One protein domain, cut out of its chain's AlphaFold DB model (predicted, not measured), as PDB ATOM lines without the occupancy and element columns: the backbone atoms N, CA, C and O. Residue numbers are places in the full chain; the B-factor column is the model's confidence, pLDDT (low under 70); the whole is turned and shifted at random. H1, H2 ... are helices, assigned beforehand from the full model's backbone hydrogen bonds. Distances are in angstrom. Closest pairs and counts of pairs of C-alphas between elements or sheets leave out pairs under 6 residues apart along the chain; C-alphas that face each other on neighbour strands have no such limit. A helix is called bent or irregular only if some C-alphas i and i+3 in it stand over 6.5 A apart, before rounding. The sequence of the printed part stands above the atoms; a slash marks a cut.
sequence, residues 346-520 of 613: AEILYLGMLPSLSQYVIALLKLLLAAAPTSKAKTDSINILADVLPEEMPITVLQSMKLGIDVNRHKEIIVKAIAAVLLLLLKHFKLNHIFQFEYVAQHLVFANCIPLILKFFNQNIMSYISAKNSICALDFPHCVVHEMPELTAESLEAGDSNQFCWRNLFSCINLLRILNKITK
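Overview. This is residues 346 to 520 of the 613 residues of the protein "Striatin-interacting protein 1 homolog" of Sinocyclocheilus grahami (UniProt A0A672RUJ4). One long helix, H3, runs most of the length of an elongated model; round its later half pack H1b, H4 and H9, with H5 bridging H1b and H9. Round its first half lie mainly loops and the short helices H2 and H8, and residues 475 to 481, with H7, stick out. The printed part has 175 residues with nine named helices, H1 to H9 in order, and no named strand: all helix, the packing part aligned, part crossed. It is only just compact, close to loose, with a radius of gyration of the C-alphas of 18.7 A and spans of 57 by 34 by 33 A.

Along the chain. H1, residues 346 to 371, begins at C-alpha 346 (-23.624, -5.885, -27.492). By its hydrogen bonds it was assigned as one helix, but it is bent: C-alphas 355 and 358 are 8.3 A apart. Its arms are H1a, residues 346 to 355, irregular with C-alphas 352 and 355 7.1 A apart, and H1b, residues 358 to 371, 20.0 A long. H2 is residues 384 to 387. H3, residues 397 to 432, measures 52.5 A from C-alpha 397 (-65.522, 13.308, -43.037). H4, residues 434 to 446, measures 18.3 A and H5, residues 449 to 457, 12.4 A. H6 is residues 461 to 465, H7 478 to 481 and H8 489 to 493. H9, residues 502 to 519, measures 25.8 A and ends at C-alpha 519 (-28.064, -13.640, -48.518).

Arrangement. H1a and H1b stand about perpendicular, at 87 degrees. H1a touches H3, closest at the C-alphas of Ala 346 and His 428, 6.5 A. H1b touches H3 at a shallow tilt of 32 degrees, opposite ways, closest at C-alphas 371 and 411, 4.7 A. H1b only just touches H2, with 3 pairs of C-alphas within 8 A, closest at 370 and 384, 7.1 A. H3 and H4 form a helical hairpin, closest at C-alphas 430 and 437, 4.8 A. H9 touches H3, closest at C-alphas 416 and 507, 4.8 A. H9 also touches H5, closest at C-alphas 453 and 511, 6.5 A, and H6, closest at 465 and 504, 5.1 A. H7 touches no helix; H8 is close to H3 but not clearly touching, closest at C-alphas 398 and 489, 7.6 A. Every O i to N i+4 pair is within hydrogen-bond range in H1b, H4, H5, H6, H8 and H9, against 5 of 6 in H1a and 31 of 32 in H3; H2 and H7 are too short for such a pair.

Size, cuts and confidence. The farthest C-alphas, Phe 435 and Glu 486, are 56.7 A apart. The printed part has no cut. The links H1 to H2 and H6 to H7 are long. Mean pLDDT of the printed part is 80.0; residues under 70 include 374 to 392 and 484 to 498.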
ATOM      1  N   ALA A 346     -23.095  -4.996 -26.457       69.81
ATOM      2  CA  ALA A 346     -23.624  -5.885 -27.492       69.81
ATOM      3  C   ALA A 346     -23.685  -7.364 -27.060       69.81
ATOM      4  O   ALA A 346     -24.571  -8.084 -27.526       69.81
ATOM      5  N   GLU A 347     -22.766  -7.805 -26.200       77.19
ATOM      6  CA  GLU A 347     -22.732  -9.154 -25.630       77.19
ATOM      7  C   GLU A 347     -23.830  -9.328 -24.583       77.19
ATOM      8  O   GLU A 347     -24.608 -10.275 -24.669       77.19
ATOM      9  N   ILE A 348     -23.969  -8.368 -23.664       72.94
ATOM     10  CA  ILE A 348     -25.030  -8.359 -22.646       72.94
ATOM     11  C   ILE A 348     -26.405  -8.413 -23.325       72.94
ATOM     12  O   ILE A 348     -27.251  -9.247 -22.986       72.94
ATOM     13  N   LEU A 349     -26.590  -7.594 -24.366       73.69
ATOM     14  CA  LEU A 349     -27.778  -7.605 -25.212       73.69
ATOM     15  C   LEU A 349     -28.044  -8.980 -25.828       73.69
ATOM     16  O   LEU A 349     -29.173  -9.471 -25.811       73.69
ATOM     17  N   TYR A 350     -27.014  -9.589 -26.420       81.31
ATOM     18  CA  TYR A 350     -27.138 -10.883 -27.076       81.31
ATOM     19  C   TYR A 350     -27.534 -11.967 -26.075       81.31
ATOM     20  O   TYR A 350     -28.479 -12.709 -26.342       81.31
ATOM     21  N   LEU A 351     -26.872 -12.019 -24.917       80.88
ATOM     22  CA  LEU A 351     -27.156 -12.969 -23.841       80.88
ATOM     23  C   LEU A 351     -28.577 -12.805 -23.296       80.88
ATOM     24  O   LEU A 351     -29.276 -13.803 -23.131       80.88
ATOM     25  N   GLY A 352     -29.037 -11.567 -23.093       74.44
ATOM     26  CA  GLY A 352     -30.413 -11.288 -22.676       74.44
ATOM     27  C   GLY A 352     -31.451 -11.691 -23.728       74.44
ATOM     28  O   GLY A 352     -32.523 -12.191 -23.393       74.44
ATOM     29  N   MET A 353     -31.130 -11.534 -25.016       80.31
ATOM     30  CA  MET A 353     -32.019 -11.936 -26.109       80.31
ATOM     31  C   MET A 353     -32.046 -13.439 -26.364       80.31
ATOM     32  O   MET A 353     -33.050 -13.949 -26.859       80.31
ATOM     33  N   LEU A 354     -30.938 -14.134 -26.104       82.06
ATOM     34  CA  LEU A 354     -30.695 -15.496 -26.570       82.06
ATOM     35  C   LEU A 354     -31.810 -16.497 -26.206       82.06
ATOM     36  O   LEU A 354     -32.224 -17.222 -27.116       82.06
ATOM     37  N   PRO A 355     -32.360 -16.527 -24.970       83.12
ATOM     38  CA  PRO A 355     -33.389 -17.499 -24.584       83.12
ATOM     39  C   PRO A 355     -34.672 -17.413 -25.419       83.12
ATOM     40  O   PRO A 355     -35.317 -18.429 -25.676       83.12
ATOM     41  N   SER A 356     -35.015 -16.208 -25.880       79.31
ATOM     42  CA  SER A 356     -36.269 -15.910 -26.585       79.31
ATOM     43  C   SER A 356     -36.033 -15.299 -27.969       79.31
ATOM     44  O   SER A 356     -36.933 -14.700 -28.558       79.31
ATOM     45  N   LEU A 357     -34.833 -15.469 -28.536       82.81
ATOM     46  CA  LEU A 357     -34.429 -14.798 -29.774       82.81
ATOM     47  C   LEU A 357     -35.370 -15.093 -30.946       82.81
ATOM     48  O   LEU A 357     -35.703 -14.189 -31.716       82.81
ATOM     49  N   SER A 358     -35.811 -16.343 -31.086       84.94
ATOM     50  CA  SER A 358     -36.757 -16.741 -32.133       84.94
ATOM     51  C   SER A 358     -38.087 -15.995 -32.003       84.94
ATOM     52  O   SER A 358     -38.614 -15.505 -33.000       84.94
ATOM     53  N   GLN A 359     -38.587 -15.838 -30.777       80.62
ATOM     54  CA  GLN A 359     -39.832 -15.131 -30.477       80.62
ATOM     55  C   GLN A 359     -39.712 -13.646 -30.826       80.62
ATOM     56  O   GLN A 359     -40.580 -13.112 -31.515       80.62
ATOM     57  N   TYR A 360     -38.601 -13.005 -30.452       81.75
ATOM     58  CA  TYR A 360     -38.332 -11.604 -30.787       81.75
ATOM     59  C   TYR A 360     -38.242 -11.367 -32.295       81.75
ATOM     60  O   TYR A 360     -38.822 -10.416 -32.820       81.75
ATOM     61  N   VAL A 361     -37.551 -12.250 -33.020       85.06
ATOM     62  CA  VAL A 361     -37.454 -12.164 -34.482       85.06
ATOM     63  C   VAL A 361     -38.831 -12.323 -35.131       85.06
ATOM     64  O   VAL A 361     -39.180 -11.532 -36.008       85.06
ATOM     65  N   ILE A 362     -39.626 -13.303 -34.698       82.62
ATOM     66  CA  ILE A 362     -40.979 -13.527 -35.223       82.62
ATOM     67  C   ILE A 362     -41.874 -12.319 -34.939       82.62
ATOM     68  O   ILE A 362     -42.552 -11.853 -35.851       82.62
ATOM     69  N   ALA A 363     -41.847 -11.778 -33.719       79.25
ATOM     70  CA  ALA A 363     -42.626 -10.604 -33.335       79.25
ATOM     71  C   ALA A 363     -42.336  -9.401 -34.247       79.25
ATOM     72  O   ALA A 363     -43.254  -8.843 -34.852       79.25
ATOM     73  N   LEU A 364     -41.054  -9.066 -34.436       83.88
ATOM     74  CA  LEU A 364     -40.633  -7.976 -35.319       83.88
ATOM     75  C   LEU A 364     -41.094  -8.197 -36.769       83.88
ATOM     76  O   LEU A 364     -41.539  -7.259 -37.429       83.88
ATOM     77  N   LEU A 365     -41.022  -9.427 -37.286       88.38
ATOM     78  CA  LEU A 365     -41.459  -9.719 -38.655       88.38
ATOM     79  C   LEU A 365     -42.985  -9.712 -38.812       88.38
ATOM     80  O   LEU A 365     -43.472  -9.255 -39.847       88.38
ATOM     81  N   LYS A 366     -43.747 -10.170 -37.810       84.44
ATOM     82  CA  LYS A 366     -45.213 -10.088 -37.837       84.44
ATOM     83  C   LYS A 366     -45.687  -8.630 -37.807       84.44
ATOM     84  O   LYS A 366     -46.566  -8.266 -38.585       84.44
ATOM     85  N   LEU A 367     -45.061  -7.775 -36.996       81.81
ATOM     86  CA  LEU A 367     -45.346  -6.335 -36.986       81.81
ATOM     87  C   LEU A 367     -44.999  -5.671 -38.319       81.81
ATOM     88  O   LEU A 367     -45.784  -4.885 -38.845       81.81
ATOM     89  N   LEU A 368     -43.859  -6.037 -38.912       86.12
ATOM     90  CA  LEU A 368     -43.484  -5.560 -40.242       86.12
ATOM     91  C   LEU A 368     -44.515  -5.971 -41.302       86.12
ATOM     92  O   LEU A 368     -44.800  -5.188 -42.204       86.12
ATOM     93  N   LEU A 369     -45.068  -7.184 -41.208       86.38
ATOM     94  CA  LEU A 369     -46.122  -7.662 -42.103       86.38
ATOM     95  C   LEU A 369     -47.429  -6.880 -41.914       86.38
ATOM     96  O   LEU A 369     -48.019  -6.459 -42.909       86.38
ATOM     97  N   ALA A 370     -47.851  -6.650 -40.672       81.88
ATOM     98  CA  ALA A 370     -49.070  -5.906 -40.359       81.88
ATOM     99  C   ALA A 370     -48.976  -4.423 -40.776       81.88
ATOM    100  O   ALA A 370     -49.947  -3.857 -41.285       81.88
ATOM    101  N   ALA A 371     -47.794  -3.810 -40.664       83.38
ATOM    102  CA  ALA A 371     -47.539  -2.440 -41.113       83.38
ATOM    103  C   ALA A 371     -47.188  -2.330 -42.613       83.38
ATOM    104  O   ALA A 371     -47.087  -1.225 -43.149       83.38
ATOM    105  N   ALA A 372     -46.994  -3.450 -43.320       81.94
ATOM    106  CA  ALA A 372     -46.653  -3.423 -44.737       81.94
ATOM    107  C   ALA A 372     -47.808  -2.840 -45.575       81.94
ATOM    108  O   ALA A 372     -48.966  -3.172 -45.334       81.94
ATOM    109  N   PRO A 373     -47.526  -2.088 -46.653       74.62
ATOM    110  CA  PRO A 373     -48.567  -1.441 -47.462       74.62
ATOM    111  C   PRO A 373     -49.535  -2.406 -48.189       74.62
ATOM    112  O   PRO A 373     -50.551  -1.976 -48.722       74.62
ATOM    113  N   THR A 374     -49.281  -3.725 -48.162       65.88
ATOM    114  CA  THR A 374     -50.200  -4.773 -48.662       65.88
ATOM    115  C   THR A 374     -51.190  -5.288 -47.622       65.88
ATOM    116  O   THR A 374     -52.017  -6.134 -47.973       65.88
ATOM    117  N   SER A 375     -51.078  -4.895 -46.350       64.56
ATOM    118  CA  SER A 375     -51.955  -5.423 -45.305       64.56
ATOM    119  C   SER A 375     -53.394  -4.961 -45.555       64.56
ATOM    120  O   SER A 375     -53.725  -3.778 -45.466       64.56
ATOM    121  N   LYS A 376     -54.271  -5.902 -45.931       53.88
ATOM    122  CA  LYS A 376     -55.718  -5.661 -45.946       53.88
ATOM    123  C   LYS A 376     -56.177  -5.625 -44.488       53.88
ATOM    124  O   LYS A 376     -55.810  -6.513 -43.729       53.88
ATOM    125  N   ALA A 377     -57.039  -4.677 -44.120       47.56
ATOM    126  CA  ALA A 377     -57.568  -4.503 -42.757       47.56
ATOM    127  C   ALA A 377     -58.347  -5.716 -42.184       47.56
ATOM    128  O   ALA A 377     -58.877  -5.642 -41.085       47.56
ATOM    129  N   LYS A 378     -58.456  -6.825 -42.931       40.97
ATOM    130  CA  LYS A 378     -59.272  -8.001 -42.595       40.97
ATOM    131  C   LYS A 378     -58.492  -9.257 -42.217       40.97
ATOM    132  O   LYS A 378     -59.118 -10.272 -41.941       40.97
ATOM    133  N   THR A 379     -57.167  -9.228 -42.203       40.38
ATOM    134  CA  THR A 379     -56.377 -10.416 -41.862       40.38
ATOM    135  C   THR A 379     -55.131  -9.994 -41.116       40.38
ATOM    136  O   THR A 379     -54.256  -9.374 -41.716       40.38
ATOM    137  N   ASP A 380     -55.108 -10.274 -39.817       43.84
ATOM    138  CA  ASP A 380     -54.014 -10.913 -39.074       43.84
ATOM    139  C   ASP A 380     -54.127 -10.508 -37.596       43.84
ATOM    140  O   ASP A 380     -54.602  -9.426 -37.263       43.84
ATOM    141  N   SER A 381     -53.735 -11.404 -36.698       48.03
ATOM    142  CA  SER A 381     -53.885 -11.370 -35.235       48.03
ATOM    143  C   SER A 381     -53.252 -10.173 -34.494       48.03
ATOM    144  O   SER A 381     -53.192 -10.177 -33.269       48.03
ATOM    145  N   ILE A 382     -52.785  -9.144 -35.210       53.94
ATOM    146  CA  ILE A 382     -52.076  -7.978 -34.673       53.94
ATOM    147  C   ILE A 382     -52.812  -6.709 -35.088       53.94
ATOM    148  O   ILE A 382     -52.680  -6.234 -36.221       53.94
ATOM    149  N   ASN A 383     -53.572  -6.135 -34.158       59.03
ATOM    150  CA  ASN A 383     -54.307  -4.903 -34.399       59.03
ATOM    151  C   ASN A 383     -53.422  -3.676 -34.133       59.03
ATOM    152  O   ASN A 383     -53.568  -3.023 -33.109       59.03
ATOM    153  N   ILE A 384     -52.524  -3.342 -35.070       60.03
ATOM    154  CA  ILE A 384     -51.731  -2.092 -35.007       60.03
ATOM    155  C   ILE A 384     -52.643  -0.857 -34.889       60.03
ATOM    156  O   ILE A 384     -52.239   0.164 -34.350       60.03
ATOM    157  N   LEU A 385     -53.885  -0.946 -35.382       56.28
ATOM    158  CA  LEU A 385     -54.835   0.154 -35.296       56.28
ATOM    159  C   LEU A 385     -55.396   0.349 -33.881       56.28
ATOM    160  O   LEU A 385     -55.952   1.408 -33.635       56.28
ATOM    161  N   ALA A 386     -55.255  -0.605 -32.955       59.81
ATOM    162  CA  ALA A 386     -55.734  -0.430 -31.580       59.81
ATOM    163  C   ALA A 386     -55.058   0.755 -30.868       59.81
ATOM    164  O   ALA A 386     -55.706   1.411 -30.068       59.81
ATOM    165  N   ASP A 387     -53.798   1.052 -31.206       55.06
ATOM    166  CA  ASP A 387     -53.046   2.171 -30.620       55.06
ATOM    167  C   ASP A 387     -53.347   3.524 -31.296       55.06
ATOM    168  O   ASP A 387     -52.993   4.567 -30.760       55.06
ATOM    169  N   VAL A 388     -53.977   3.521 -32.480       57.03
ATOM    170  CA  VAL A 388     -54.218   4.731 -33.301       57.03
ATOM    171  C   VAL A 388     -55.698   5.119 -33.324       57.03
ATOM    172  O   VAL A 388     -56.050   6.283 -33.530       57.03
ATOM    173  N   LEU A 389     -56.592   4.142 -33.149       61.69
ATOM    174  CA  LEU A 389     -58.028   4.373 -33.159       61.69
ATOM    175  C   LEU A 389     -58.451   5.112 -31.881       61.69
ATOM    176  O   LEU A 389     -58.140   4.645 -30.787       61.69
ATOM    177  N   PRO A 390     -59.174   6.236 -32.007       62.22
ATOM    178  CA  PRO A 390     -59.718   6.935 -30.851       62.22
ATOM    179  C   PRO A 390     -60.793   6.087 -30.154       62.22
ATOM    180  O   PRO A 390     -61.435   5.246 -30.790       62.22
ATOM    181  N   GLU A 391     -61.026   6.347 -28.862       62.03
ATOM    182  CA  GLU A 391     -62.124   5.721 -28.107       62.03
ATOM    183  C   GLU A 391     -63.492   6.044 -28.733       62.03
ATOM    184  O   GLU A 391     -64.354   5.172 -28.856       62.03
ATOM    185  N   GLU A 392     -63.664   7.284 -29.202       63.09
ATOM    186  CA  GLU A 392     -64.834   7.722 -29.958       63.09
ATOM    187  C   GLU A 392     -64.524   7.798 -31.455       63.09
ATOM    188  O   GLU A 392     -63.644   8.535 -31.902       63.09
ATOM    189  N   MET A 393     -65.278   7.042 -32.256       70.06
ATOM    190  CA  MET A 393     -65.087   7.027 -33.704       70.06
ATOM    191  C   MET A 393     -65.459   8.377 -34.335       70.06
ATOM    192  O   MET A 393     -66.491   8.959 -33.990       70.06
ATOM    193  N   PRO A 394     -64.667   8.859 -35.312       67.94
ATOM    194  CA  PRO A 394     -64.891  10.157 -35.927       67.94
ATOM    195  C   PRO A 394     -66.245  10.223 -36.637       67.94
ATOM    196  O   PRO A 394     -66.598   9.348 -37.430       67.94
ATOM    197  N   ILE A 395     -66.982  11.300 -36.372       67.31
ATOM    198  CA  ILE A 395     -68.352  11.508 -36.867       67.31
ATOM    199  C   ILE A 395     -68.353  12.311 -38.176       67.31
ATOM    200  O   ILE A 395     -69.300  12.247 -38.960       67.31
ATOM    201  N   THR A 396     -67.283  13.072 -38.429       79.88
ATOM    202  CA  THR A 396     -67.143  13.938 -39.606       79.88
ATOM    203  C   THR A 396     -66.182  13.356 -40.643       79.88
ATOM    204  O   THR A 396     -65.229  12.643 -40.318       79.88
ATOM    205  N   VAL A 397     -66.397  13.708 -41.917       76.44
ATOM    206  CA  VAL A 397     -65.522  13.308 -43.037       76.44
ATOM    207  C   VAL A 397     -64.080  13.766 -42.801       76.44
ATOM    208  O   VAL A 397     -63.149  13.000 -43.021       76.44
ATOM    209  N   LEU A 398     -63.898  14.983 -42.285       74.19
ATOM    210  CA  LEU A 398     -62.586  15.568 -42.025       74.19
ATOM    211  C   LEU A 398     -61.812  14.813 -40.934       74.19
ATOM    212  O   LEU A 398     -60.639  14.496 -41.118       74.19
ATOM    213  N   GLN A 399     -62.469  14.458 -39.826       76.94
ATOM    214  CA  GLN A 399     -61.846  13.648 -38.773       76.94
ATOM    215  C   GLN A 399     -61.523  12.228 -39.265       76.94
ATOM    216  O   GLN A 399     -60.491  11.670 -38.902       76.94
ATOM    217  N   SER A 400     -62.362  11.660 -40.138       79.12
ATOM    218  CA  SER A 400     -62.091  10.372 -40.788       79.12
ATOM    219  C   SER A 400     -60.871  10.441 -41.722       79.12
ATOM    220  O   SER A 400     -60.026   9.544 -41.711       79.12
ATOM    221  N   MET A 401     -60.711  11.536 -42.474       79.88
ATOM    222  CA  MET A 401     -59.516  11.788 -43.291       79.88
ATOM    223  C   MET A 401     -58.254  11.962 -42.432       79.88
ATOM    224  O   MET A 401     -57.241  11.325 -42.729       79.88
ATOM    225  N   LYS A 402     -58.324  12.752 -41.345       80.31
ATOM    226  CA  LYS A 402     -57.243  12.915 -40.350       80.31
ATOM    227  C   LYS A 402     -56.796  11.550 -39.813       80.31
ATOM    228  O   LYS A 402     -55.614  11.223 -39.890       80.31
ATOM    229  N   LEU A 403     -57.745  10.718 -39.379       80.94
ATOM    230  CA  LEU A 403     -57.482   9.361 -38.895       80.94
ATOM    231  C   LEU A 403     -56.848   8.466 -39.974       80.94
ATOM    232  O   LEU A 403     -55.905   7.729 -39.697       80.94
ATOM    233  N   GLY A 404     -57.327   8.530 -41.219       80.56
ATOM    234  CA  GLY A 404     -56.777   7.742 -42.324       80.56
ATOM    235  C   GLY A 404     -55.316   8.079 -42.642       80.56
ATOM    236  O   GLY A 404     -54.503   7.174 -42.854       80.56
ATOM    237  N   ILE A 405     -54.971   9.368 -42.644       83.75
ATOM    238  CA  ILE A 405     -53.588   9.843 -42.803       83.75
ATOM    239  C   ILE A 405     -52.718   9.327 -41.661       83.75
ATOM    240  O   ILE A 405     -51.628   8.803 -41.898       83.75
ATOM    241  N   ASP A 406     -53.217   9.420 -40.436       82.38
ATOM    242  CA  ASP A 406     -52.462   9.070 -39.243       82.38
ATOM    243  C   ASP A 406     -52.214   7.561 -39.096       82.38
ATOM    244  O   ASP A 406     -51.106   7.121 -38.786       82.38
ATOM    245  N   VAL A 407     -53.196   6.729 -39.454       81.44
ATOM    246  CA  VAL A 407     -53.016   5.269 -39.543       81.44
ATOM    247  C   VAL A 407     -51.904   4.918 -40.530       81.44
ATOM    248  O   VAL A 407     -51.065   4.057 -40.253       81.44
ATOM    249  N   ASN A 408     -51.870   5.571 -41.693       84.88
ATOM    250  CA  ASN A 408     -50.811   5.329 -42.667       84.88
ATOM    251  C   ASN A 408     -49.459   5.819 -42.148       84.88
ATOM    252  O   ASN A 408     -48.474   5.093 -42.258       84.88
ATOM    253  N   ARG A 409     -49.417   6.997 -41.523       84.75
ATOM    254  CA  ARG A 409     -48.228   7.561 -40.880       84.75
ATOM    255  C   ARG A 409     -47.629   6.612 -39.837       84.75
ATOM    256  O   ARG A 409     -46.436   6.317 -39.905       84.75
ATOM    257  N   HIS A 410     -48.445   6.046 -38.951       79.94
ATOM    258  CA  HIS A 410     -48.006   5.055 -37.964       79.94
ATOM    259  C   HIS A 410     -47.420   3.803 -38.610       79.94
ATOM    260  O   HIS A 410     -46.356   3.330 -38.203       79.94
ATOM    261  N   LYS A 411     -48.048   3.287 -39.675       84.44
ATOM    262  CA  LYS A 411     -47.478   2.166 -40.439       84.44
ATOM    263  C   LYS A 411     -46.080   2.504 -40.965       84.44
ATOM    264  O   LYS A 411     -45.178   1.673 -40.866       84.44
ATOM    265  N   GLU A 412     -45.862   3.712 -41.485       86.56
ATOM    266  CA  GLU A 412     -44.537   4.153 -41.951       86.56
ATOM    267  C   GLU A 412     -43.496   4.182 -40.825       86.56
ATOM    268  O   GLU A 412     -42.372   3.702 -41.020       86.56
ATOM    269  N   ILE A 413     -43.867   4.713 -39.655       81.69
ATOM    270  CA  ILE A 413     -43.008   4.803 -38.463       81.69
ATOM    271  C   ILE A 413     -42.625   3.399 -37.976       81.69
ATOM    272  O   ILE A 413     -41.440   3.119 -37.771       81.69
ATOM    273  N   ILE A 414     -43.590   2.482 -37.889       81.75
ATOM    274  CA  ILE A 414     -43.365   1.093 -37.460       81.75
ATOM    275  C   ILE A 414     -42.421   0.368 -38.425       81.75
ATOM    276  O   ILE A 414     -41.438  -0.245 -37.998       81.75
ATOM    277  N   VAL A 415     -42.656   0.469 -39.739       87.88
ATOM    278  CA  VAL A 415     -41.773  -0.145 -40.748       87.88
ATOM    279  C   VAL A 415     -40.352   0.429 -40.644       87.88
ATOM    280  O   VAL A 415     -39.378  -0.333 -40.696       87.88
ATOM    281  N   LYS A 416     -40.216   1.752 -40.466       85.38
ATOM    282  CA  LYS A 416     -38.928   2.449 -40.280       85.38
ATOM    283  C   LYS A 416     -38.192   1.926 -39.051       85.38
ATOM    284  O   LYS A 416     -37.015   1.565 -39.171       85.38
ATOM    285  N   ALA A 417     -38.875   1.846 -37.911       81.38
ATOM    286  CA  ALA A 417     -38.319   1.372 -36.650       81.38
ATOM    287  C   ALA A 417     -37.840  -0.083 -36.762       81.38
ATOM    288  O   ALA A 417     -36.663  -0.368 -36.526       81.38
ATOM    289  N   ILE A 418     -38.696  -0.994 -37.233       84.44
ATOM    290  CA  ILE A 418     -38.361  -2.422 -37.342       84.44
ATOM    291  C   ILE A 418     -37.202  -2.649 -38.316       84.44
ATOM    292  O   ILE A 418     -36.258  -3.385 -38.009       84.44
ATOM    293  N   ALA A 419     -37.216  -1.995 -39.483       87.75
ATOM    294  CA  ALA A 419     -36.131  -2.118 -40.453       87.75
ATOM    295  C   ALA A 419     -34.795  -1.587 -39.899       87.75
ATOM    296  O   ALA A 419     -33.735  -2.143 -40.208       87.75
ATOM    297  N   ALA A 420     -34.821  -0.533 -39.077       81.81
ATOM    298  CA  ALA A 420     -33.630  -0.008 -38.415       81.81
ATOM    299  C   ALA A 420     -33.106  -0.967 -37.335       81.81
ATOM    300  O   ALA A 420     -31.922  -1.317 -37.370       81.81
ATOM    301  N   VAL A 421     -33.980  -1.445 -36.442       81.94
ATOM    302  CA  VAL A 421     -33.647  -2.387 -35.358       81.94
ATOM    303  C   VAL A 421     -33.032  -3.662 -35.928       81.94
ATOM    304  O   VAL A 421     -31.898  -4.003 -35.588       81.94
ATOM    305  N   LEU A 422     -33.704  -4.316 -36.880       88.19
ATOM    306  CA  LEU A 422     -33.206  -5.544 -37.508       88.19
ATOM    307  C   LEU A 422     -31.845  -5.340 -38.185       88.19
ATOM    308  O   LEU A 422     -30.939  -6.170 -38.064       88.19
ATOM    309  N   LEU A 423     -31.667  -4.226 -38.901       86.94
ATOM    310  CA  LEU A 423     -30.401  -3.937 -39.562       86.94
ATOM    311  C   LEU A 423     -29.268  -3.690 -38.560       86.94
ATOM    312  O   LEU A 423     -28.121  -4.062 -38.844       86.94
ATOM    313  N   LEU A 424     -29.560  -3.040 -37.435       80.81
ATOM    314  CA  LEU A 424     -28.582  -2.756 -36.393       80.81
ATOM    315  C   LEU A 424     -28.211  -4.002 -35.607       80.81
ATOM    316  O   LEU A 424     -27.014  -4.207 -35.422       80.81
ATOM    317  N   LEU A 425     -29.160  -4.873 -35.263       83.50
ATOM    318  CA  LEU A 425     -28.866  -6.189 -34.680       83.50
ATOM    319  C   LEU A 425     -27.904  -6.974 -35.584       83.50
ATOM    320  O   LEU A 425     -26.819  -7.381 -35.171       83.50
ATOM    321  N   LEU A 426     -28.201  -7.050 -36.886       87.12
ATOM    322  CA  LEU A 426     -27.326  -7.691 -37.878       87.12
ATOM    323  C   LEU A 426     -25.980  -6.976 -38.111       87.12
ATOM    324  O   LEU A 426     -25.128  -7.476 -38.861       87.12
ATOM    325  N   LYS A 427     -25.787  -5.752 -37.619       82.12
ATOM    326  CA  LYS A 427     -24.496  -5.047 -37.671       82.12
ATOM    327  C   LYS A 427     -23.707  -5.284 -36.394       82.12
ATOM    328  O   LYS A 427     -22.569  -5.717 -36.520       82.12
ATOM    329  N   HIS A 428     -24.308  -5.044 -35.233       77.62
ATOM    330  CA  HIS A 428     -23.651  -5.164 -33.935       77.62
ATOM    331  C   HIS A 428     -23.220  -6.600 -33.681       77.62
ATOM    332  O   HIS A 428     -22.031  -6.827 -33.520       77.62
ATOM    333  N   PHE A 429     -24.109  -7.583 -33.841       82.12
ATOM    334  CA  PHE A 429     -23.718  -8.985 -33.668       82.12
ATOM    335  C   PHE A 429     -22.685  -9.443 -34.688       82.12
ATOM    336  O   PHE A 429     -21.927 -10.356 -34.422       82.12
ATOM    337  N   LYS A 430     -22.600  -8.803 -35.859       82.81
ATOM    338  CA  LYS A 430     -21.545  -9.127 -36.826       82.81
ATOM    339  C   LYS A 430     -20.183  -8.561 -36.434       82.81
ATOM    340  O   LYS A 430     -19.178  -9.171 -36.780       82.81
ATOM    341  N   LEU A 431     -20.174  -7.370 -35.842       77.06
ATOM    342  CA  LEU A 431     -18.960  -6.735 -35.333       77.06
ATOM    343  C   LEU A 431     -18.485  -7.430 -34.057       77.06
ATOM    344  O   LEU A 431     -17.286  -7.591 -33.905       77.06
ATOM    345  N   ASN A 432     -19.426  -7.869 -33.219       77.56
ATOM    346  CA  ASN A 432     -19.158  -8.590 -31.986       77.56
ATOM    347  C   ASN A 432     -18.672 -10.017 -32.275       77.56
ATOM    348  O   ASN A 432     -17.512 -10.333 -32.053       77.56
ATOM    349  N   HIS A 433     -19.521 -10.865 -32.871       79.31
ATOM    350  CA  HIS A 433     -19.142 -12.246 -33.156       79.31
ATOM    351  C   HIS A 433     -19.867 -12.854 -34.368       79.31
ATOM    352  O   HIS A 433     -21.095 -12.932 -34.443       79.31
ATOM    353  N   ILE A 434     -19.112 -13.399 -35.329       84.25
ATOM    354  CA  ILE A 434     -19.679 -13.901 -36.596       84.25
ATOM    355  C   ILE A 434     -20.760 -14.983 -36.408       84.25
ATOM    356  O   ILE A 434     -21.712 -15.015 -37.193       84.25
ATOM    357  N   PHE A 435     -20.657 -15.829 -35.371       85.69
ATOM    358  CA  PHE A 435     -21.690 -16.828 -35.053       85.69
ATOM    359  C   PHE A 435     -22.974 -16.209 -34.494       85.69
ATOM    360  O   PHE A 435     -24.048 -16.649 -34.889       85.69
ATOM    361  N   GLN A 436     -22.896 -15.154 -33.676       87.06
ATOM    362  CA  GLN A 436     -24.089 -14.448 -33.190       87.06
ATOM    363  C   GLN A 436     -24.860 -13.839 -34.362       87.06
ATOM    364  O   GLN A 436     -26.074 -14.011 -34.488       87.06
ATOM    365  N   PHE A 437     -24.139 -13.198 -35.291       90.12
ATOM    366  CA  PHE A 437     -24.724 -12.714 -36.539       90.12
ATOM    367  C   PHE A 437     -25.382 -13.834 -37.346       90.12
ATOM    368  O   PHE A 437     -26.499 -13.655 -37.833       90.12
ATOM    369  N   GLU A 438     -24.689 -14.959 -37.539       92.38
ATOM    370  CA  GLU A 438     -25.214 -16.057 -38.346       92.38
ATOM    371  C   GLU A 438     -26.457 -16.680 -37.705       92.38
ATOM    372  O   GLU A 438     -27.416 -16.956 -38.424       92.38
ATOM    373  N   TYR A 439     -26.471 -16.821 -36.378       92.62
ATOM    374  CA  TYR A 439     -27.595 -17.353 -35.613       92.62
ATOM    375  C   TYR A 439     -28.844 -16.472 -35.755       92.62
ATOM    376  O   TYR A 439     -29.910 -16.953 -36.142       92.62
ATOM    377  N   VAL A 440     -28.708 -15.153 -35.574       92.06
ATOM    378  CA  VAL A 440     -29.811 -14.191 -35.778       92.06
ATOM    379  C   VAL A 440     -30.269 -14.166 -37.240       92.06
ATOM    380  O   VAL A 440     -31.467 -14.153 -37.527       92.06
ATOM    381  N   ALA A 441     -29.332 -14.192 -38.192       95.62
ATOM    382  CA  ALA A 441     -29.658 -14.234 -39.617       95.62
ATOM    383  C   ALA A 441     -30.402 -15.520 -40.010       95.62
ATOM    384  O   ALA A 441     -31.260 -15.478 -40.891       95.62
ATOM    385  N   GLN A 442     -30.082 -16.652 -39.383       94.44
ATOM    386  CA  GLN A 442     -30.764 -17.922 -39.602       94.44
ATOM    387  C   GLN A 442     -32.204 -17.875 -39.091       94.44
ATOM    388  O   GLN A 442     -33.107 -18.212 -39.857       94.44
ATOM    389  N   HIS A 443     -32.432 -17.361 -37.879       94.06
ATOM    390  CA  HIS A 443     -33.784 -17.145 -37.345       94.06
ATOM    391  C   HIS A 443     -34.624 -16.226 -38.237       94.06
ATOM    392  O   HIS A 443     -35.773 -16.543 -38.526       94.06
ATOM    393  N   LEU A 444     -34.045 -15.142 -38.769       95.69
ATOM    394  CA  LEU A 444     -34.739 -14.273 -39.732       95.69
ATOM    395  C   LEU A 444     -35.158 -15.025 -41.000       95.69
ATOM    396  O   LEU A 444     -36.260 -14.830 -41.510       95.69
ATOM    397  N   VAL A 445     -34.278 -15.869 -41.540       95.50
ATOM    398  CA  VAL A 445     -34.573 -16.636 -42.757       95.50
ATOM    399  C   VAL A 445     -35.651 -17.687 -42.500       95.50
ATOM    400  O   VAL A 445     -36.550 -17.810 -43.328       95.50
ATOM    401  N   PHE A 446     -35.590 -18.395 -41.369       93.81
ATOM    402  CA  PHE A 446     -36.600 -19.383 -40.977       93.81
ATOM    403  C   PHE A 446     -37.962 -18.749 -40.695       93.81
ATOM    404  O   PHE A 446     -38.979 -19.287 -41.112       93.81
ATOM    405  N   ALA A 447     -37.990 -17.555 -40.106       92.06
ATOM    406  CA  ALA A 447     -39.212 -16.785 -39.893       92.06
ATOM    407  C   ALA A 447     -39.704 -16.042 -41.159       92.06
ATOM    408  O   ALA A 447     -40.441 -15.064 -41.065       92.06
ATOM    409  N   ASN A 448     -39.311 -16.486 -42.360       94.06
ATOM    410  CA  ASN A 448     -39.800 -15.971 -43.644       94.06
ATOM    411  C   ASN A 448     -39.482 -14.488 -43.938       94.06
ATOM    412  O   ASN A 448     -40.173 -13.833 -44.723       94.06
ATOM    413  N   CYS A 449     -38.371 -13.950 -43.417       96.00
ATOM    414  CA  CYS A 449     -37.952 -12.569 -43.696       96.00
ATOM    415  C   CYS A 449     -37.703 -12.296 -45.196       96.00
ATOM    416  O   CYS A 449     -38.066 -11.237 -45.703       96.00
ATOM    417  N   ILE A 450     -37.108 -13.249 -45.933       95.88
ATOM    418  CA  ILE A 450     -36.844 -13.103 -47.378       95.88
ATOM    419  C   ILE A 450     -38.146 -12.884 -48.170       95.88
ATOM    420  O   ILE A 450     -38.261 -11.838 -48.813       95.88
ATOM    421  N   PRO A 451     -39.123 -13.816 -48.155       94.75
ATOM    422  CA  PRO A 451     -40.367 -13.627 -48.895       94.75
ATOM    423  C   PRO A 451     -41.167 -12.418 -48.396       94.75
ATOM    424  O   PRO A 451     -41.751 -11.724 -49.223       94.75
ATOM    425  N   LEU A 452     -41.130 -12.093 -47.097       94.19
ATOM    426  CA  LEU A 452     -41.772 -10.889 -46.559       94.19
ATOM    427  C   LEU A 452     -41.224  -9.601 -47.195       94.19
ATOM    428  O   LEU A 452     -41.994  -8.788 -47.709       94.19
ATOM    429  N   ILE A 453     -39.898  -9.432 -47.227       96.31
ATOM    430  CA  ILE A 453     -39.266  -8.263 -47.859       96.31
ATOM    431  C   ILE A 453     -39.588  -8.226 -49.358       96.31
ATOM    432  O   ILE A 453     -39.876  -7.164 -49.905       96.31
ATOM    433  N   LEU A 454     -39.574  -9.369 -50.045       95.25
ATOM    434  CA  LEU A 454     -39.922  -9.411 -51.468       95.25
ATOM    435  C   LEU A 454     -41.387  -9.040 -51.719       95.25
ATOM    436  O   LEU A 454     -41.654  -8.289 -52.655       95.25
ATOM    437  N   LYS A 455     -42.315  -9.496 -50.871       92.38
ATOM    438  CA  LYS A 455     -43.733  -9.114 -50.914       92.38
ATOM    439  C   LYS A 455     -43.904  -7.609 -50.711       92.38
ATOM    440  O   LYS A 455     -44.661  -6.990 -51.454       92.38
ATOM    441  N   PHE A 456     -43.154  -7.014 -49.783       93.50
ATOM    442  CA  PHE A 456     -43.109  -5.564 -49.584       93.50
ATOM    443  C   PHE A 456     -42.691  -4.837 -50.874       93.50
ATOM    444  O   PHE A 456     -43.386  -3.937 -51.335       93.50
ATOM    445  N   PHE A 457     -41.607  -5.279 -51.524       94.69
ATOM    446  CA  PHE A 457     -41.115  -4.676 -52.771       94.69
ATOM    447  C   PHE A 457     -41.957  -4.977 -54.016       94.69
ATOM    448  O   PHE A 457     -41.830  -4.271 -55.019       94.69
ATOM    449  N   ASN A 458     -42.812  -6.001 -53.984       92.50
ATOM    450  CA  ASN A 458     -43.665  -6.372 -55.115       92.50
ATOM    451  C   ASN A 458     -44.890  -5.454 -55.287       92.50
ATOM    452  O   ASN A 458     -45.756  -5.719 -56.114       92.50
ATOM    453  N   GLN A 459     -44.955  -4.363 -54.534       88.56
ATOM    454  CA  GLN A 459     -46.004  -3.354 -54.626       88.56
ATOM    455  C   GLN A 459     -45.589  -2.186 -55.530       88.56
ATOM    456  O   GLN A 459     -44.519  -2.196 -56.156       88.56
ATOM    457  N   ASN A 460     -46.431  -1.153 -55.603       89.62
ATOM    458  CA  ASN A 460     -46.053   0.107 -56.229       89.62
ATOM    459  C   ASN A 460     -45.136   0.916 -55.297       89.62
ATOM    460  O   ASN A 460     -45.568   1.788 -54.548       89.62
ATOM    461  N   ILE A 461     -43.839   0.613 -55.366       91.25
ATOM    462  CA  ILE A 461     -42.824   1.255 -54.525       91.25
ATOM    463  C   ILE A 461     -42.706   2.753 -54.793       91.25
ATOM    464  O   ILE A 461     -42.405   3.485 -53.862       91.25
ATOM    465  N   MET A 462     -42.974   3.216 -56.019       89.50
ATOM    466  CA  MET A 462     -42.971   4.651 -56.328       89.50
ATOM    467  C   MET A 462     -44.071   5.380 -55.555       89.50
ATOM    468  O   MET A 462     -43.791   6.389 -54.922       89.50
ATOM    469  N   SER A 463     -45.291   4.837 -55.543       89.81
ATOM    470  CA  SER A 463     -46.388   5.405 -54.750       89.81
ATOM    471  C   SER A 463     -46.086   5.368 -53.255       89.81
ATOM    472  O   SER A 463     -46.324   6.353 -52.573       89.81
ATOM    473  N   TYR A 464     -45.503   4.274 -52.751       90.62
ATOM    474  CA  TYR A 464     -45.136   4.173 -51.338       90.62
ATOM    475  C   TYR A 464     -44.103   5.233 -50.927       90.62
ATOM    476  O   TYR A 464     -44.301   5.941 -49.947       90.62
ATOM    477  N   ILE A 465     -43.012   5.399 -51.680       90.00
ATOM    478  CA  ILE A 465     -41.978   6.385 -51.320       90.00
ATOM    479  C   ILE A 465     -42.398   7.833 -51.569       90.00
ATOM    480  O   ILE A 465     -41.721   8.720 -51.073       90.00
ATOM    481  N   SER A 466     -43.459   8.084 -52.334       88.88
ATOM    482  CA  SER A 466     -43.994   9.428 -52.584       88.88
ATOM    483  C   SER A 466     -45.286   9.705 -51.806       88.88
ATOM    484  O   SER A 466     -45.902  10.745 -52.014       88.88
ATOM    485  N   ALA A 467     -45.697   8.796 -50.913       87.88
ATOM    486  CA  ALA A 467     -46.860   8.988 -50.055       87.88
ATOM    487  C   ALA A 467     -46.655  10.179 -49.106       87.88
ATOM    488  O   ALA A 467     -45.571  10.355 -48.544       87.88
ATOM    489  N   LYS A 468     -47.708  10.980 -48.924       84.50
ATOM    490  CA  LYS A 468     -47.734  12.135 -48.025       84.50
ATOM    491  C   LYS A 468     -48.677  11.833 -46.866       84.50
ATOM    492  O   LYS A 468     -49.881  11.991 -46.994       84.50
ATOM    493  N   ASN A 469     -48.111  11.358 -45.759       85.38
ATOM    494  CA  ASN A 469     -48.850  11.026 -44.540       85.38
ATOM    495  C   ASN A 469     -48.338  11.865 -43.357       85.38
ATOM    496  O   ASN A 469     -47.906  11.333 -42.336       85.38
ATOM    497  N   SER A 470     -48.245  13.183 -43.526       80.75
ATOM    498  CA  SER A 470     -47.834  14.115 -42.467       80.75
ATOM    499  C   SER A 470     -48.573  15.431 -42.643       80.75
ATOM    500  O   SER A 470     -48.721  15.893 -43.774       80.75
ATOM    501  N   ILE A 471     -49.050  15.986 -41.535       82.38
ATOM    502  CA  ILE A 471     -49.821  17.223 -41.475       82.38
ATOM    503  C   ILE A 471     -48.994  18.194 -40.637       82.38
ATOM    504  O   ILE A 471     -49.050  18.143 -39.415       82.38
ATOM    505  N   CYS A 472     -48.224  19.069 -41.289       78.94
ATOM    506  CA  CYS A 472     -47.271  19.951 -40.605       78.94
ATOM    507  C   CYS A 472     -47.932  20.815 -39.517       78.94
ATOM    508  O   CYS A 472     -47.325  21.063 -38.485       78.94
ATOM    509  N   ALA A 473     -49.188  21.227 -39.727       78.88
ATOM    510  CA  ALA A 473     -49.949  22.011 -38.754       78.88
ATOM    511  C   ALA A 473     -50.209  21.267 -37.427       78.88
ATOM    512  O   ALA A 473     -50.456  21.898 -36.407       78.88
ATOM    513  N   LEU A 474     -50.166  19.931 -37.445       79.81
ATOM    514  CA  LEU A 474     -50.379  19.070 -36.280       79.81
ATOM    515  C   LEU A 474     -49.067  18.525 -35.699       79.81
ATOM    516  O   LEU A 474     -49.088  17.814 -34.695       79.81
ATOM    517  N   ASP A 475     -47.935  18.822 -36.332       81.31
ATOM    518  CA  ASP A 475     -46.632  18.360 -35.879       81.31
ATOM    519  C   ASP A 475     -46.143  19.238 -34.710       81.31
ATOM    520  O   ASP A 475     -46.351  20.450 -34.670       81.31
ATOM    521  N   PHE A 476     -45.476  18.629 -33.734       79.88
ATOM    522  CA  PHE A 476     -44.914  19.341 -32.586       79.88
ATOM    523  C   PHE A 476     -43.579  20.014 -32.974       79.88
ATOM    524  O   PHE A 476     -42.759  19.363 -33.634       79.88
ATOM    525  N   PRO A 477     -43.278  21.256 -32.532       82.94
ATOM    526  CA  PRO A 477     -44.032  22.095 -31.585       82.94
ATOM    527  C   PRO A 477     -45.074  23.023 -32.233       82.94
ATOM    528  O   PRO A 477     -45.717  23.795 -31.529       82.94
ATOM    529  N   HIS A 478     -45.257  22.967 -33.551       83.50
ATOM    530  CA  HIS A 478     -46.141  23.882 -34.272       83.50
ATOM    531  C   HIS A 478     -47.573  23.878 -33.717       83.50
ATOM    532  O   HIS A 478     -48.145  24.937 -33.471       83.50
ATOM    533  N   CYS A 479     -48.111  22.685 -33.447       82.94
ATOM    534  CA  CYS A 479     -49.474  22.490 -32.948       82.94
ATOM    535  C   CYS A 479     -49.741  23.039 -31.540       82.94
ATOM    536  O   CYS A 479     -50.901  23.213 -31.181       82.94
ATOM    537  N   VAL A 480     -48.696  23.297 -30.745       84.50
ATOM    538  CA  VAL A 480     -48.836  23.823 -29.377       84.50
ATOM    539  C   VAL A 480     -48.516  25.314 -29.267       84.50
ATOM    540  O   VAL A 480     -48.918  25.940 -28.296       84.50
ATOM    541  N   VAL A 481     -47.803  25.883 -30.246       84.88
ATOM    542  CA  VAL A 481     -47.427  27.310 -30.264       84.88
ATOM    543  C   VAL A 481     -48.408  28.142 -31.087       84.88
ATOM    544  O   VAL A 481     -48.718  29.278 -30.733       84.88
ATOM    545  N   HIS A 482     -48.886  27.607 -32.210       81.81
ATOM    546  CA  HIS A 482     -49.753  28.337 -33.128       81.81
ATOM    547  C   HIS A 482     -51.219  27.950 -32.934       81.81
ATOM    548  O   HIS A 482     -51.536  26.784 -32.710       81.81
ATOM    549  N   GLU A 483     -52.128  28.925 -33.073       70.94
ATOM    550  CA  GLU A 483     -53.561  28.626 -33.148       70.94
ATOM    551  C   GLU A 483     -53.811  27.651 -34.300       70.94
ATOM    552  O   GLU A 483     -53.409  27.900 -35.441       70.94
ATOM    553  N   MET A 484     -54.466  26.529 -33.989       66.06
ATOM    554  CA  MET A 484     -54.702  25.482 -34.971       66.06
ATOM    555  C   MET A 484     -55.560  26.047 -36.115       66.06
ATOM    556  O   MET A 484     -56.694  26.472 -35.872       66.06
ATOM    557  N   PRO A 485     -55.060  26.057 -37.364       64.00
ATOM    558  CA  PRO A 485     -55.846  26.539 -38.487       64.00
ATOM    559  C   PRO A 485     -57.071  25.642 -38.693       64.00
ATOM    560  O   PRO A 485     -57.027  24.438 -38.424       64.00
ATOM    561  N   GLU A 486     -58.161  26.208 -39.219       62.75
ATOM    562  CA  GLU A 486     -59.287  25.395 -39.680       62.75
ATOM    563  C   GLU A 486     -58.774  24.394 -40.723       62.75
ATOM    564  O   GLU A 486     -58.298  24.767 -41.797       62.75
ATOM    565  N   LEU A 487     -58.832  23.105 -40.384       65.38
ATOM    566  CA  LEU A 487     -58.409  22.018 -41.261       65.38
ATOM    567  C   LEU A 487     -59.302  22.008 -42.513       65.38
ATOM    568  O   LEU A 487     -60.435  21.529 -42.492       65.38
ATOM    569  N   THR A 488     -58.791  22.525 -43.628       67.75
ATOM    570  CA  THR A 488     -59.435  22.442 -44.946       67.75
ATOM    571  C   THR A 488     -58.865  21.270 -45.739       67.75
ATOM    572  O   THR A 488     -57.694  20.933 -45.584       67.75
ATOM    573  N   ALA A 489     -59.645  20.661 -46.639       64.56
ATOM    574  CA  ALA A 489     -59.153  19.570 -47.495       64.56
ATOM    575  C   ALA A 489     -57.861  19.949 -48.256       64.56
ATOM    576  O   ALA A 489     -56.954  19.132 -48.386       64.56
ATOM    577  N   GLU A 490     -57.742  21.215 -48.662       61.91
ATOM    578  CA  GLU A 490     -56.559  21.772 -49.325       61.91
ATOM    579  C   GLU A 490     -55.336  21.834 -48.393       61.91
ATOM    580  O   GLU A 490     -54.227  21.513 -48.816       61.91
ATOM    581  N   SER A 491     -55.524  22.165 -47.109       62.97
ATOM    582  CA  SER A 491     -54.444  22.164 -46.108       62.97
ATOM    583  C   SER A 491     -53.919  20.759 -45.776       62.97
ATOM    584  O   SER A 491     -52.731  20.608 -45.492       62.97
ATOM    585  N   LEU A 492     -54.760  19.718 -45.877       62.72
ATOM    586  CA  LEU A 492     -54.334  18.320 -45.710       62.72
ATOM    587  C   LEU A 492     -53.531  17.802 -46.921       62.72
ATOM    588  O   LEU A 492     -52.721  16.886 -46.775       62.72
ATOM    589  N   GLU A 493     -53.738  18.377 -48.110       59.25
ATOM    590  CA  GLU A 493     -53.032  18.006 -49.345       59.25
ATOM    591  C   GLU A 493     -51.778  18.855 -49.618       59.25
ATOM    592  O   GLU A 493     -50.888  18.426 -50.368       59.25
ATOM    593  N   ALA A 494     -51.667  20.025 -48.978       54.84
ATOM    594  CA  ALA A 494     -50.533  20.945 -49.042       54.84
ATOM    595  C   ALA A 494     -49.289  20.397 -48.310       54.84
ATOM    596  O   ALA A 494     -48.767  20.982 -47.368       54.84
ATOM    597  N   GLY A 495     -48.799  19.236 -48.737       54.09
ATOM    598  CA  GLY A 495     -47.570  18.651 -48.218       54.09
ATOM    599  C   GLY A 495     -46.325  19.159 -48.940       54.09
ATOM    600  O   GLY A 495     -46.364  19.509 -50.121       54.09
ATOM    601  N   ASP A 496     -45.209  19.073 -48.231       55.69
ATOM    602  CA  ASP A 496     -43.855  19.469 -48.612       55.69
ATOM    603  C   ASP A 496     -43.469  19.164 -50.082       55.69
ATOM    604  O   ASP A 496     -43.882  18.151 -50.666       55.69
ATOM    605  N   SER A 497     -42.632  20.016 -50.690       57.25
ATOM    606  CA  SER A 497     -42.190  19.901 -52.105       57.25
ATOM    607  C   SER A 497     -41.228  18.726 -52.354       57.25
ATOM    608  O   SER A 497     -40.687  18.551 -53.450       57.25
ATOM    609  N   ASN A 498     -40.985  17.917 -51.325       64.62
ATOM    610  CA  ASN A 498     -40.050  16.810 -51.345       64.62
ATOM    611  C   ASN A 498     -40.530  15.672 -52.253       64.62
ATOM    612  O   ASN A 498     -41.635  15.148 -52.131       64.62
ATOM    613  N   GLN A 499     -39.641  15.237 -53.152       71.38
ATOM    614  CA  GLN A 499     -39.922  14.172 -54.121       71.38
ATOM    615  C   GLN A 499     -40.192  12.807 -53.456       71.38
ATOM    616  O   GLN A 499     -40.890  11.963 -54.028       71.38
ATOM    617  N   PHE A 500     -39.625  12.578 -52.266       81.31
ATOM    618  CA  PHE A 500     -39.732  11.324 -51.523       81.31
ATOM    619  C   PHE A 500     -40.028  11.570 -50.040       81.31
ATOM    620  O   PHE A 500     -39.357  12.376 -49.397       81.31
ATOM    621  N   CYS A 501     -40.940  10.781 -49.477       85.44
ATOM    622  CA  CYS A 501     -41.069  10.569 -48.043       85.44
ATOM    623  C   CYS A 501     -39.807   9.871 -47.517       85.44
ATOM    624  O   CYS A 501     -39.502   8.718 -47.860       85.44
ATOM    625  N   TRP A 502     -39.065  10.579 -46.664       83.62
ATOM    626  CA  TRP A 502     -37.819  10.094 -46.076       83.62
ATOM    627  C   TRP A 502     -38.007   8.787 -45.299       83.62
ATOM    628  O   TRP A 502     -37.209   7.865 -45.484       83.62
ATOM    629  N   ARG A 503     -39.072   8.670 -44.487       85.38
ATOM    630  CA  ARG A 503     -39.365   7.465 -43.686       85.38
ATOM    631  C   ARG A 503     -39.450   6.228 -44.579       85.38
ATOM    632  O   ARG A 503     -38.736   5.250 -44.361       85.38
ATOM    633  N   ASN A 504     -40.232   6.316 -45.650       90.12
ATOM    634  CA  ASN A 504     -40.476   5.208 -46.573       90.12
ATOM    635  C   ASN A 504     -39.227   4.850 -47.386       90.12
ATOM    636  O   ASN A 504     -38.910   3.667 -47.567       90.12
ATOM    637  N   LEU A 505     -38.473   5.855 -47.831       88.75
ATOM    638  CA  LEU A 505     -37.211   5.650 -48.537       88.75
ATOM    639  C   LEU A 505     -36.160   4.978 -47.635       88.75
ATOM    640  O   LEU A 505     -35.500   4.020 -48.055       88.75
ATOM    641  N   PHE A 506     -36.022   5.444 -46.395       86.50
ATOM    642  CA  PHE A 506     -35.121   4.877 -45.392       86.50
ATOM    643  C   PHE A 506     -35.477   3.416 -45.081       86.50
ATOM    644  O   PHE A 506     -34.598   2.546 -45.127       86.50
ATOM    645  N   SER A 507     -36.763   3.128 -44.864       91.06
ATOM    646  CA  SER A 507     -37.306   1.775 -44.703       91.06
ATOM    647  C   SER A 507     -36.919   0.867 -45.867       91.06
ATOM    648  O   SER A 507     -36.291  -0.175 -45.662       91.06
ATOM    649  N   CYS A 508     -37.187   1.292 -47.106       95.25
ATOM    650  CA  CYS A 508     -36.839   0.529 -48.305       95.25
ATOM    651  C   CYS A 508     -35.336   0.212 -48.367       95.25
ATOM    652  O   CYS A 508     -34.932  -0.935 -48.589       95.25
ATOM    653  N   ILE A 509     -34.483   1.212 -48.142       91.31
ATOM    654  CA  ILE A 509     -33.028   1.030 -48.160       91.31
ATOM    655  C   ILE A 509     -32.598   0.020 -47.091       91.31
ATOM    656  O   ILE A 509     -31.775  -0.856 -47.374       91.31
ATOM    657  N   ASN A 510     -33.142   0.101 -45.878       92.75
ATOM    658  CA  ASN A 510     -32.765  -0.798 -44.791       92.75
ATOM    659  C   ASN A 510     -33.256  -2.232 -45.008       92.75
ATOM    660  O   ASN A 510     -32.463  -3.157 -44.813       92.75
ATOM    661  N   LEU A 511     -34.468  -2.438 -45.525       97.31
ATOM    662  CA  LEU A 511     -34.953  -3.768 -45.913       97.31
ATOM    663  C   LEU A 511     -34.062  -4.398 -46.997       97.31
ATOM    664  O   LEU A 511     -33.644  -5.552 -46.877       97.31
ATOM    665  N   LEU A 512     -33.646  -3.628 -48.010       97.62
ATOM    666  CA  LEU A 512     -32.685  -4.103 -49.017       97.62
ATOM    667  C   LEU A 512     -31.320  -4.445 -48.400       97.62
ATOM    668  O   LEU A 512     -30.658  -5.392 -48.836       97.62
ATOM    669  N   ARG A 513     -30.869  -3.694 -47.390       97.00
ATOM    670  CA  ARG A 513     -29.612  -3.960 -46.666       97.00
ATOM    671  C   ARG A 513     -29.684  -5.226 -45.825       97.00
ATOM    672  O   ARG A 513     -28.701  -5.972 -45.818       97.00
ATOM    673  N   ILE A 514     -30.808  -5.467 -45.154       97.62
ATOM    674  CA  ILE A 514     -31.086  -6.708 -44.421       97.62
ATOM    675  C   ILE A 514     -31.019  -7.880 -45.397       97.62
ATOM    676  O   ILE A 514     -30.204  -8.783 -45.203       97.62
ATOM    677  N   LEU A 515     -31.757  -7.801 -46.511       97.62
ATOM    678  CA  LEU A 515     -31.777  -8.843 -47.537       97.62
ATOM    679  C   LEU A 515     -30.376  -9.117 -48.102       97.62
ATOM    680  O   LEU A 515     -29.967 -10.269 -48.238       97.62
ATOM    681  N   ASN A 516     -29.586  -8.067 -48.360       96.56
ATOM    682  CA  ASN A 516     -28.182  -8.210 -48.745       96.56
ATOM    683  C   ASN A 516     -27.375  -8.940 -47.664       96.56
ATOM    684  O   ASN A 516     -26.634  -9.862 -47.983       96.56
ATOM    685  N   LYS A 517     -27.474  -8.538 -46.392       94.81
ATOM    686  CA  LYS A 517     -26.686  -9.127 -45.298       94.81
ATOM    687  C   LYS A 517     -26.966 -10.615 -45.111       94.81
ATOM    688  O   LYS A 517     -26.000 -11.362 -44.979       94.81
ATOM    689  N   ILE A 518     -28.231 -11.029 -45.129       96.38
ATOM    690  CA  ILE A 518     -28.611 -12.427 -44.873       96.38
ATOM    691  C   ILE A 518     -28.304 -13.350 -46.061       96.38
ATOM    692  O   ILE A 518     -28.025 -14.527 -45.845       96.38
ATOM    693  N   THR A 519     -28.298 -12.835 -47.299       95.00
ATOM    694  CA  THR A 519     -28.064 -13.640 -48.518       95.00
ATOM    695  C   THR A 519     -26.619 -13.627 -49.017       95.00
ATOM    696  O   THR A 519     -26.182 -14.566 -49.688       95.00
ATOM    697  N   LYS A 520     -25.839 -12.592 -48.684       89.25
ATOM    698  CA  LYS A 520     -24.455 -12.439 -49.149       89.25
ATOM    699  C   LYS A 520     -23.608 -13.655 -48.762       89.25
ATOM    700  O   LYS A 520     -23.479 -13.974 -47.586       89.25
TER     701      LYS A 520